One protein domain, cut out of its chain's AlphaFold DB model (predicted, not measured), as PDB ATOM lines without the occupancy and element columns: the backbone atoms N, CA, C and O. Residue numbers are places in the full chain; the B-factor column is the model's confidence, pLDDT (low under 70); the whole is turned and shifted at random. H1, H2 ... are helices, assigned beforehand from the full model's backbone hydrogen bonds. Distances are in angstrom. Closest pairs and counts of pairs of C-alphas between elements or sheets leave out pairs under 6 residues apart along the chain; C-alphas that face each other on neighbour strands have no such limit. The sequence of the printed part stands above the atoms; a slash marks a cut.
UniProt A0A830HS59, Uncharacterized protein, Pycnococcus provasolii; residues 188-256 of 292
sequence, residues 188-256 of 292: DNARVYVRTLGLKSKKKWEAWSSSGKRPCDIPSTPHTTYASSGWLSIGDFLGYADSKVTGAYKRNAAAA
ATOM      1  N   ASP A 188     -71.086  12.610   3.194       80.69
ATOM      2  CA  ASP A 188     -69.651  12.309   3.109       80.69
ATOM      3  C   ASP A 188     -68.814  13.556   2.821       80.69
ATOM      4  O   ASP A 188     -67.857  13.861   3.535       80.69
ATOM      5  N   ASN A 189     -69.234  14.352   1.839       80.31
ATOM      6  CA  ASN A 189     -68.540  15.587   1.492       80.31
ATOM      7  C   ASN A 189     -68.650  16.642   2.606       80.31
ATOM      8  O   ASN A 189     -67.730  17.442   2.804       80.31
ATOM      9  N   ALA A 190     -69.764  16.661   3.343       85.75
ATOM     10  CA  ALA A 190     -69.931  17.516   4.509       85.75
ATOM     11  C   ALA A 190     -69.012  17.081   5.661       85.75
ATOM     12  O   ALA A 190     -68.411  17.944   6.296       85.75
ATOM     13  N   ARG A 191     -68.832  15.775   5.902       84.31
ATOM     14  CA  ARG A 191     -67.891  15.254   6.913       84.31
ATOM     15  C   ARG A 191     -66.454  15.624   6.594       84.31
ATOM     16  O   ARG A 191     -65.758  16.113   7.477       84.31
ATOM     17  N   VAL A 192     -66.019  15.426   5.350       84.50
ATOM     18  CA  VAL A 192     -64.657  15.782   4.918       84.50
ATOM     19  C   VAL A 192     -64.398  17.265   5.172       84.50
ATOM     20  O   VAL A 192     -63.420  17.617   5.826       84.50
ATOM     21  N   TYR A 193     -65.324  18.131   4.753       85.31
ATOM     22  CA  TYR A 193     -65.214  19.571   4.980       85.31
ATOM     23  C   TYR A 193     -65.219  19.944   6.464       85.31
ATOM     24  O   TYR A 193     -64.439  20.768   6.921       85.31
ATOM     25  N   VAL A 194     -66.095  19.345   7.262       86.12
ATOM     26  CA  VAL A 194     -66.200  19.692   8.680       86.12
ATOM     27  C   VAL A 194     -64.994  19.194   9.482       86.12
ATOM     28  O   VAL A 194     -64.580  19.848  10.443       86.12
ATOM     29  N   ARG A 195     -64.371  18.092   9.058       85.00
ATOM     30  CA  ARG A 195     -63.126  17.582   9.644       85.00
ATOM     31  C   ARG A 195     -61.926  18.473   9.330       85.00
ATOM     32  O   ARG A 195     -61.080  18.632  10.208       85.00
ATOM     33  N   THR A 196     -61.878  19.129   8.165       85.31
ATOM     34  CA  THR A 196     -60.799  20.093   7.855       85.31
ATOM     35  C   THR A 196     -60.834  21.316   8.778       85.31
ATOM     36  O   THR A 196     -59.795  21.911   9.048       85.31
ATOM     37  N   LEU A 197     -62.001  21.650   9.339       83.88
ATOM     38  CA  LEU A 197     -62.151  22.728  10.322       83.88
ATOM     39  C   LEU A 197     -61.608  22.369  11.718       83.88
ATOM     40  O   LEU A 197     -61.502  23.249  12.573       83.88
ATOM     41  N   GLY A 198     -61.303  21.093  11.993       82.25
ATOM     42  CA  GLY A 198     -60.698  20.658  13.259       82.25
ATOM     43  C   GLY A 198     -61.566  20.901  14.506       82.25
ATOM     44  O   GLY A 198     -61.052  21.071  15.617       82.25
ATOM     45  N   LEU A 199     -62.891  20.954  14.354       84.88
ATOM     46  CA  LEU A 199     -63.826  21.278  15.435       84.88
ATOM     47  C   LEU A 199     -64.046  20.081  16.380       84.88
ATOM     48  O   LEU A 199     -65.006  19.334  16.255       84.88
ATOM     49  N   LYS A 200     -63.197  19.934  17.402       82.75
ATOM     50  CA  LYS A 200     -63.213  18.789  18.347       82.75
ATOM     51  C   LYS A 200     -64.320  18.796  19.421       82.75
ATOM     52  O   LYS A 200     -64.184  18.148  20.450       82.75
ATOM     53  N   SER A 201     -65.371  19.603  19.278       83.56
ATOM     54  CA  SER A 201     -66.437  19.658  20.289       83.56
ATOM     55  C   SER A 201     -67.736  20.207  19.723       83.56
ATOM     56  O   SER A 201     -67.729  21.192  18.984       83.56
ATOM     57  N   LYS A 202     -68.863  19.650  20.179       83.69
ATOM     58  CA  LYS A 202     -70.210  20.173  19.917       83.69
ATOM     59  C   LYS A 202     -70.336  21.669  20.236       83.69
ATOM     60  O   LYS A 202     -70.905  22.408  19.443       83.69
ATOM     61  N   LYS A 203     -69.747  22.148  21.339       84.62
ATOM     62  CA  LYS A 203     -69.802  23.577  21.707       84.62
ATOM     63  C   LYS A 203     -69.065  24.458  20.691       84.62
ATOM     64  O   LYS A 203     -69.532  25.540  20.350       84.62
ATOM     65  N   LYS A 204     -67.928  23.976  20.172       86.25
ATOM     66  CA  LYS A 204     -67.184  24.655  19.099       86.25
ATOM     67  C   LYS A 204     -67.967  24.642  17.787       86.25
ATOM     68  O   LYS A 204     -67.989  25.655  17.097       86.25
ATOM     69  N   TRP A 205     -68.652  23.539  17.485       86.56
ATOM     70  CA  TRP A 205     -69.562  23.451  16.345       86.56
ATOM     71  C   TRP A 205     -70.707  24.460  16.431       86.56
ATOM     72  O   TRP A 205     -70.943  25.186  15.474       86.56
ATOM     73  N   GLU A 206     -71.392  24.553  17.570       85.38
ATOM     74  CA  GLU A 206     -72.501  25.496  17.763       85.38
ATOM     75  C   GLU A 206     -72.042  26.951  17.642       85.38
ATOM     76  O   GLU A 206     -72.690  27.747  16.956       85.38
ATOM     77  N   ALA A 207     -70.893  27.285  18.240       86.06
ATOM     78  CA  ALA A 207     -70.294  28.609  18.123       86.06
ATOM     79  C   ALA A 207     -69.935  28.940  16.667       86.06
ATOM     80  O   ALA A 207     -70.292  30.007  16.172       86.06
ATOM     81  N   TRP A 208     -69.293  28.012  15.951       86.19
ATOM     82  CA  TRP A 208     -68.937  28.195  14.543       86.19
ATOM     83  C   TRP A 208     -70.177  28.298  13.639       86.19
ATOM     84  O   TRP A 208     -70.299  29.247  12.865       86.19
ATOM     85  N   SER A 209     -71.147  27.396  13.805       83.06
ATOM     86  CA  SER A 209     -72.408  27.350  13.050       83.06
ATOM     87  C   SER A 209     -73.247  28.623  13.221       83.06
ATOM     88  O   SER A 209     -73.909  29.061  12.275       83.06
ATOM     89  N   SER A 210     -73.167  29.246  14.402       81.00
ATOM     90  CA  SER A 210     -73.871  30.490  14.746       81.00
ATOM     91  C   SER A 210     -73.078  31.762  14.424       81.00
ATOM     92  O   SER A 210     -73.654  32.845  14.408       81.00
ATOM     93  N   SER A 211     -71.774  31.657  14.143       78.81
ATOM     94  CA  SER A 211     -70.880  32.807  13.908       78.81
ATOM     95  C   SER A 211     -71.039  33.485  12.540       78.81
ATOM     96  O   SER A 211     -70.344  34.454  12.255       78.81
ATOM     97  N   GLY A 212     -71.895  32.952  11.662       75.56
ATOM     98  CA  GLY A 212     -72.054  33.437  10.285       75.56
ATOM     99  C   GLY A 212     -70.953  32.985   9.316       75.56
ATOM    100  O   GLY A 212     -71.107  33.155   8.115       75.56
ATOM    101  N   LYS A 213     -69.884  32.337   9.805       76.44
ATOM    102  CA  LYS A 213     -68.807  31.748   8.982       76.44
ATOM    103  C   LYS A 213     -69.177  30.399   8.353       76.44
ATOM    104  O   LYS A 213     -68.370  29.816   7.636       76.44
ATOM    105  N   ARG A 214     -70.366  29.874   8.667       84.38
ATOM    106  CA  ARG A 214     -70.868  28.603   8.139       84.38
ATOM    107  C   ARG A 214     -71.355  28.804   6.699       84.38
ATOM    108  O   ARG A 214     -72.296  29.577   6.504       84.38
ATOM    109  N   PRO A 215     -70.792  28.071   5.726       80.56
ATOM    110  CA  PRO A 215     -71.317  28.027   4.368       80.56
ATOM    111  C   PRO A 215     -72.801  27.636   4.311       80.56
ATOM    112  O   PRO A 215     -73.300  26.889   5.158       80.56
ATOM    113  N   CYS A 216     -73.529  28.134   3.312       78.69
ATOM    114  CA  CYS A 216     -74.956  27.841   3.151       78.69
ATOM    115  C   CYS A 216     -75.245  26.362   2.830       78.69
ATOM    116  O   CYS A 216     -76.328  25.881   3.151       78.69
ATOM    117  N   ASP A 217     -74.272  25.640   2.275       80.69
ATOM    118  CA  ASP A 217     -74.346  24.228   1.886       80.69
ATOM    119  C   ASP A 217     -74.114  23.241   3.046       80.69
ATOM    120  O   ASP A 217     -74.418  22.054   2.917       80.69
ATOM    121  N   ILE A 218     -73.621  23.716   4.196       83.06
ATOM    122  CA  ILE A 218     -73.470  22.918   5.418       83.06
ATOM    123  C   ILE A 218     -74.664  23.186   6.336       83.06
ATOM    124  O   ILE A 218     -74.843  24.326   6.756       83.06
ATOM    125  N   PRO A 219     -75.467  22.188   6.734       83.12
ATOM    126  CA  PRO A 219     -76.612  22.415   7.613       83.12
ATOM    127  C   PRO A 219     -76.188  22.868   9.016       83.12
ATOM    128  O   PRO A 219     -75.201  22.396   9.577       83.12
ATOM    129  N   SER A 220     -76.971  23.764   9.631       83.06
ATOM    130  CA  SER A 220     -76.765  24.164  11.035       83.06
ATOM    131  C   SER A 220     -77.092  23.037  12.018       83.06
ATOM    132  O   SER A 220     -76.485  22.943  13.084       83.06
ATOM    133  N   THR A 221     -78.050  22.187  11.642       84.12
ATOM    134  CA  THR A 221     -78.547  21.033  12.397       84.12
ATOM    135  C   THR A 221     -78.332  19.766  11.569       84.12
ATOM    136  O   THR A 221     -79.250  19.272  10.924       84.12
ATOM    137  N   PRO A 222     -77.112  19.215  11.549       83.44
ATOM    138  CA  PRO A 222     -76.793  18.104  10.657       83.44
ATOM    139  C   PRO A 222     -77.549  16.805  11.004       83.44
ATOM    140  O   PRO A 222     -77.850  16.032  10.105       83.44
ATOM    141  N   HIS A 223     -77.964  16.614  12.265       79.94
ATOM    142  CA  HIS A 223     -78.781  15.466  12.683       79.94
ATOM    143  C   HIS A 223     -80.165  15.405  12.029       79.94
ATOM    144  O   HIS A 223     -80.684  14.316  11.829       79.94
ATOM    145  N   THR A 224     -80.766  16.550  11.683       81.38
ATOM    146  CA  THR A 224     -82.057  16.574  10.978       81.38
ATOM    147  C   THR A 224     -81.872  16.355   9.484       81.38
ATOM    148  O   THR A 224     -82.702  15.726   8.844       81.38
ATOM    149  N   THR A 225     -80.785  16.885   8.922       83.19
ATOM    150  CA  THR A 225     -80.524  16.843   7.479       83.19
ATOM    151  C   THR A 225     -80.016  15.482   7.016       83.19
ATOM    152  O   THR A 225     -80.407  15.026   5.950       83.19
ATOM    153  N   TYR A 226     -79.163  14.830   7.806       81.75
ATOM    154  CA  TYR A 226     -78.502  13.579   7.426       81.75
ATOM    155  C   TYR A 226     -79.073  12.348   8.137       81.75
ATOM    156  O   TYR A 226     -78.456  11.287   8.094       81.75
ATOM    157  N   ALA A 227     -80.244  12.463   8.774       81.31
ATOM    158  CA  ALA A 227     -80.879  11.370   9.520       81.31
ATOM    159  C   ALA A 227     -80.995  10.073   8.698       81.31
ATOM    160  O   ALA A 227     -80.696   8.996   9.198       81.31
ATOM    161  N   SER A 228     -81.365  10.185   7.418       75.06
ATOM    162  CA  SER A 228     -81.481   9.063   6.476       75.06
ATOM    163  C   SER A 228     -80.198   8.768   5.689       75.06
ATOM    164  O   SER A 228     -80.168   7.834   4.897       75.06
ATOM    165  N   SER A 229     -79.136   9.553   5.885       76.06
ATOM    166  CA  SER A 229     -77.867   9.466   5.142       76.06
ATOM    167  C   SER A 229     -76.719   8.902   5.984       76.06
ATOM    168  O   SER A 229     -75.560   9.185   5.702       76.06
ATOM    169  N   GLY A 230     -77.029   8.144   7.041       74.25
ATOM    170  CA  GLY A 230     -76.017   7.545   7.917       74.25
ATOM    171  C   GLY A 230     -75.528   8.462   9.041       74.25
ATOM    172  O   GLY A 230     -74.422   8.280   9.545       74.25
ATOM    173  N   TRP A 231     -76.328   9.451   9.454       79.44
ATOM    174  CA  TRP A 231     -76.018  10.263  10.630       79.44
ATOM    175  C   TRP A 231     -75.972   9.424  11.910       79.44
ATOM    176  O   TRP A 231     -76.963   8.811  12.297       79.44
ATOM    177  N   LEU A 232     -74.843   9.482  12.620       77.81
ATOM    178  CA  LEU A 232     -74.649   8.756  13.878       77.81
ATOM    179  C   LEU A 232     -74.644   9.688  15.075       77.81
ATOM    180  O   LEU A 232     -75.491   9.636  15.962       77.81
ATOM    181  N   SER A 233     -73.647  10.560  15.109       82.94
ATOM    182  CA  SER A 233     -73.475  11.517  16.180       82.94
ATOM    183  C   SER A 233     -72.700  12.717  15.675       82.94
ATOM    184  O   SER A 233     -71.944  12.653  14.705       82.94
ATOM    185  N   ILE A 234     -72.839  13.819  16.406       82.81
ATOM    186  CA  ILE A 234     -72.058  15.024  16.146       82.81
ATOM    187  C   ILE A 234     -70.552  14.753  16.290       82.81
ATOM    188  O   ILE A 234     -69.761  15.350  15.572       82.81
ATOM    189  N   GLY A 235     -70.159  13.817  17.163       83.81
ATOM    190  CA  GLY A 235     -68.765  13.425  17.356       83.81
ATOM    191  C   GLY A 235     -68.192  12.619  16.189       83.81
ATOM    192  O   GLY A 235     -67.045  12.849  15.819       83.81
ATOM    193  N   ASP A 236     -68.982  11.741  15.563       83.81
ATOM    194  CA  ASP A 236     -68.586  11.040  14.329       83.81
ATOM    195  C   ASP A 236     -68.468  12.012  13.142       83.81
ATOM    196  O   ASP A 236     -67.486  12.000  12.390       83.81
ATOM    197  N   PHE A 237     -69.447  12.908  13.017       84.12
ATOM    198  CA  PHE A 237     -69.475  13.923  11.972       84.12
ATOM    199  C   PHE A 237     -68.276  14.876  12.059       84.12
ATOM    200  O   PHE A 237     -67.656  15.192  11.047       84.12
ATOM    201  N   LEU A 238     -67.911  15.279  13.279       85.12
ATOM    202  CA  LEU A 238     -66.772  16.157  13.555       85.12
ATOM    203  C   LEU A 238     -65.431  15.411  13.664       85.12
ATOM    204  O   LEU A 238     -64.384  16.052  13.658       85.12
ATOM    205  N   GLY A 239     -65.445  14.079  13.754       80.81
ATOM    206  CA  GLY A 239     -64.241  13.248  13.837       80.81
ATOM    207  C   GLY A 239     -63.532  13.263  15.196       80.81
ATOM    208  O   GLY A 239     -62.323  13.063  15.234       80.81
ATOM    209  N   TYR A 240     -64.246  13.518  16.302       78.25
ATOM    210  CA  TYR A 240     -63.676  13.477  17.662       78.25
ATOM    211  C   TYR A 240     -64.285  12.404  18.580       78.25
ATOM    212  O   TYR A 240     -63.877  12.307  19.732       78.25
ATOM    213  N   ALA A 241     -65.275  11.630  18.124       70.75
ATOM    214  CA  ALA A 241     -65.821  10.537  18.931       70.75
ATOM    215  C   ALA A 241     -64.786   9.412  19.110       70.75
ATOM    216  O   ALA A 241     -64.230   8.923  18.127       70.75
ATOM    217  N   ASP A 242     -64.570   8.979  20.355       58.34
ATOM    218  CA  ASP A 242     -63.677   7.866  20.679       58.34
ATOM    219  C   ASP A 242     -64.185   6.541  20.087       58.34
ATOM    220  O   ASP A 242     -65.367   6.187  20.186       58.34
ATOM    221  N   SER A 243     -63.260   5.753  19.534       54.53
ATOM    222  CA  SER A 243     -63.490   4.436  18.918       54.53
ATOM    223  C   SER A 243     -64.090   3.378  19.856       54.53
ATOM    224  O   SER A 243     -64.459   2.293  19.421       54.53
ATOM    225  N   LYS A 244     -64.278   3.663  21.150       52.91
ATOM    226  CA  LYS A 244     -65.020   2.755  22.040       52.91
ATOM    227  C   LYS A 244     -66.524   2.745  21.756       52.91
ATOM    228  O   LYS A 244     -67.180   1.727  21.964       52.91
ATOM    229  N   VAL A 245     -67.063   3.834  21.203       53.44
ATOM    230  CA  VAL A 245     -68.465   3.907  20.760       53.44
ATOM    231  C   VAL A 245     -68.671   3.134  19.447       53.44
ATOM    232  O   VAL A 245     -69.750   2.588  19.214       53.44
ATOM    233  N   THR A 246     -67.629   2.994  18.615       54.59
ATOM    234  CA  THR A 246     -67.727   2.308  17.313       54.59
ATOM    235  C   THR A 246     -67.916   0.789  17.452       54.59
ATOM    236  O   THR A 246     -68.562   0.175  16.603       54.59
ATOM    237  N   GLY A 247     -67.461   0.176  18.553       52.19
ATOM    238  CA  GLY A 247     -67.691  -1.248  18.853       52.19
ATOM    239  C   GLY A 247     -69.140  -1.587  19.238       52.19
ATOM    240  O   GLY A 247     -69.666  -2.631  18.853       52.19
ATOM    241  N   ALA A 248     -69.835  -0.689  19.943       51.06
ATOM    242  CA  ALA A 248     -71.279  -0.817  20.166       51.06
ATOM    243  C   ALA A 248     -72.076  -0.560  18.872       51.06
ATOM    244  O   ALA A 248     -73.107  -1.185  18.639       51.06
ATOM    245  N   TYR A 249     -71.553   0.308  18.003       51.22
ATOM    246  CA  TYR A 249     -72.156   0.700  16.733       51.22
ATOM    247  C   TYR A 249     -72.097  -0.385  15.636       51.22
ATOM    248  O   TYR A 249     -73.099  -0.570  14.946       51.22
ATOM    249  N   LYS A 250     -71.013  -1.177  15.524       50.62
ATOM    250  CA  LYS A 250     -70.942  -2.327  14.587       50.62
ATOM    251  C   LYS A 250     -72.117  -3.303  14.762       50.62
ATOM    252  O   LYS A 250     -72.645  -3.816  13.782       50.62
ATOM    253  N   ARG A 251     -72.573  -3.502  16.005       51.03
ATOM    254  CA  ARG A 251     -73.698  -4.394  16.337       51.03
ATOM    255  C   ARG A 251     -75.057  -3.845  15.887       51.03
ATOM    256  O   ARG A 251     -75.881  -4.603  15.393       51.03
ATOM    257  N   ASN A 252     -75.269  -2.534  15.994       52.09
ATOM    258  CA  ASN A 252     -76.533  -1.897  15.605       52.09
ATOM    259  C   ASN A 252     -76.626  -1.648  14.088       52.09
ATOM    260  O   ASN A 252     -77.716  -1.688  13.528       52.09
ATOM    261  N   ALA A 253     -75.493  -1.428  13.412       48.66
ATOM    262  CA  ALA A 253     -75.435  -1.310  11.955       48.66
ATOM    263  C   ALA A 253     -75.638  -2.664  11.245       48.66
ATOM    264  O   ALA A 253     -76.298  -2.715  10.209       48.66
ATOM    265  N   ALA A 254     -75.148  -3.763  11.833       45.59
ATOM    266  CA  ALA A 254     -75.448  -5.121  11.371       45.59
ATOM    267  C   ALA A 254     -76.948  -5.454  11.498       45.59
ATOM    268  O   ALA A 254     -77.519  -6.051  10.591       45.59
ATOM    269  N   ALA A 255     -77.614  -4.983  12.561       46.78
ATOM    270  CA  ALA A 255     -79.067  -5.100  12.721       46.78
ATOM    271  C   ALA A 255     -79.875  -4.255  11.710       46.78
ATOM    272  O   ALA A 255     -81.052  -4.525  11.492       46.78
ATOM    273  N   ALA A 256     -79.248  -3.255  11.076       44.84
ATOM    274  CA  ALA A 256     -79.847  -2.391  10.056       44.84
ATOM    275  C   ALA A 256     -79.433  -2.752   8.610       44.84
ATOM    276  O   ALA A 256     -79.724  -1.995   7.687       44.84
TER     277      ALA A 256
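What this domain is: This is residues 188 to 256 of the 292 residues of an uncharacterized protein of Pycnococcus provasolii (UniProt A0A830HS59). The longest helix, H5, makes one end of an elongated shape, and towards the other end three helices, H1, H2 and the very short H3, gather about the short H4. H1 packs on H4, while H2 and H3 come near H4 without clearly touching it, and a long loop of residues 211 to 221 leads from H2 to H3. The printed part has 69 residues with five named helices, in the order H1, H2, H3, H4, H5, and no named strand; the class is all helix, with 38 residues in the helices. The whole is compact, with a radius of gyration of the C-alphas of 12.7 A, and spans 39 by 23 by 17 A.

How they stand to each other: The longest helix, H5, residues 244 to 254, touches no helix, and its centre is 16.3 A from the mean of the C-alphas. H4, residues 234 to 238, has its centre nearest to that mean, at 3.1 A. H4 and H5 are apart. H1, residues 188 to 196, and H4 touch, with the C-alphas of Arg 191 and Phe 237 closest at 5.5 A. H2, residues 202 to 210, and H4 are close but not clearly touching; their closest C-alphas, those of Lys 202 and Ile 234, are 6.6 A apart. H3, residues 222 to 225, and H4 are also close but not clearly touching, with the C-alphas of His 223 and Ile 234 closest at 7.6 A. Among the pairs that are apart are H1 and H2, H1 and H3, and H2 and H3. Every O i to N i+4 pair is within hydrogen-bond range in H1, H2 and H4, and 4 of 7 are in H5; H3 is too short for such a pair, but its one O i to N i+3 pair is within range.

Where its parts are: H5 has 11 residues, is 16.9 A long from C-alpha 244 to C-alpha 254, and ends at (-75.448, -5.121, 11.371). H1, 9 residues, begins at C-alpha 188, (-69.651, 12.309, 3.109), and is 12.7 A long. H2, also 9 residues, is 12.1 A long. H3 has 4 residues over 5.1 A. H4 has 5 residues over 6.0 A and begins at C-alpha 234, (-72.058, 15.024, 16.146).

The domain as a whole: The two C-alphas farthest apart, those of Gly 212 and Ala 255, are 39.2 A apart. The printed part has no cut. The link from H2 to H3, 11 residues, is long; that from H3 to H4 is short, and those from H1 to H2 and from H4 to H5 are tight. The mean pLDDT of the printed part is 75.4, and residues 242 to 256 are under 70; the mean of H5 is 51.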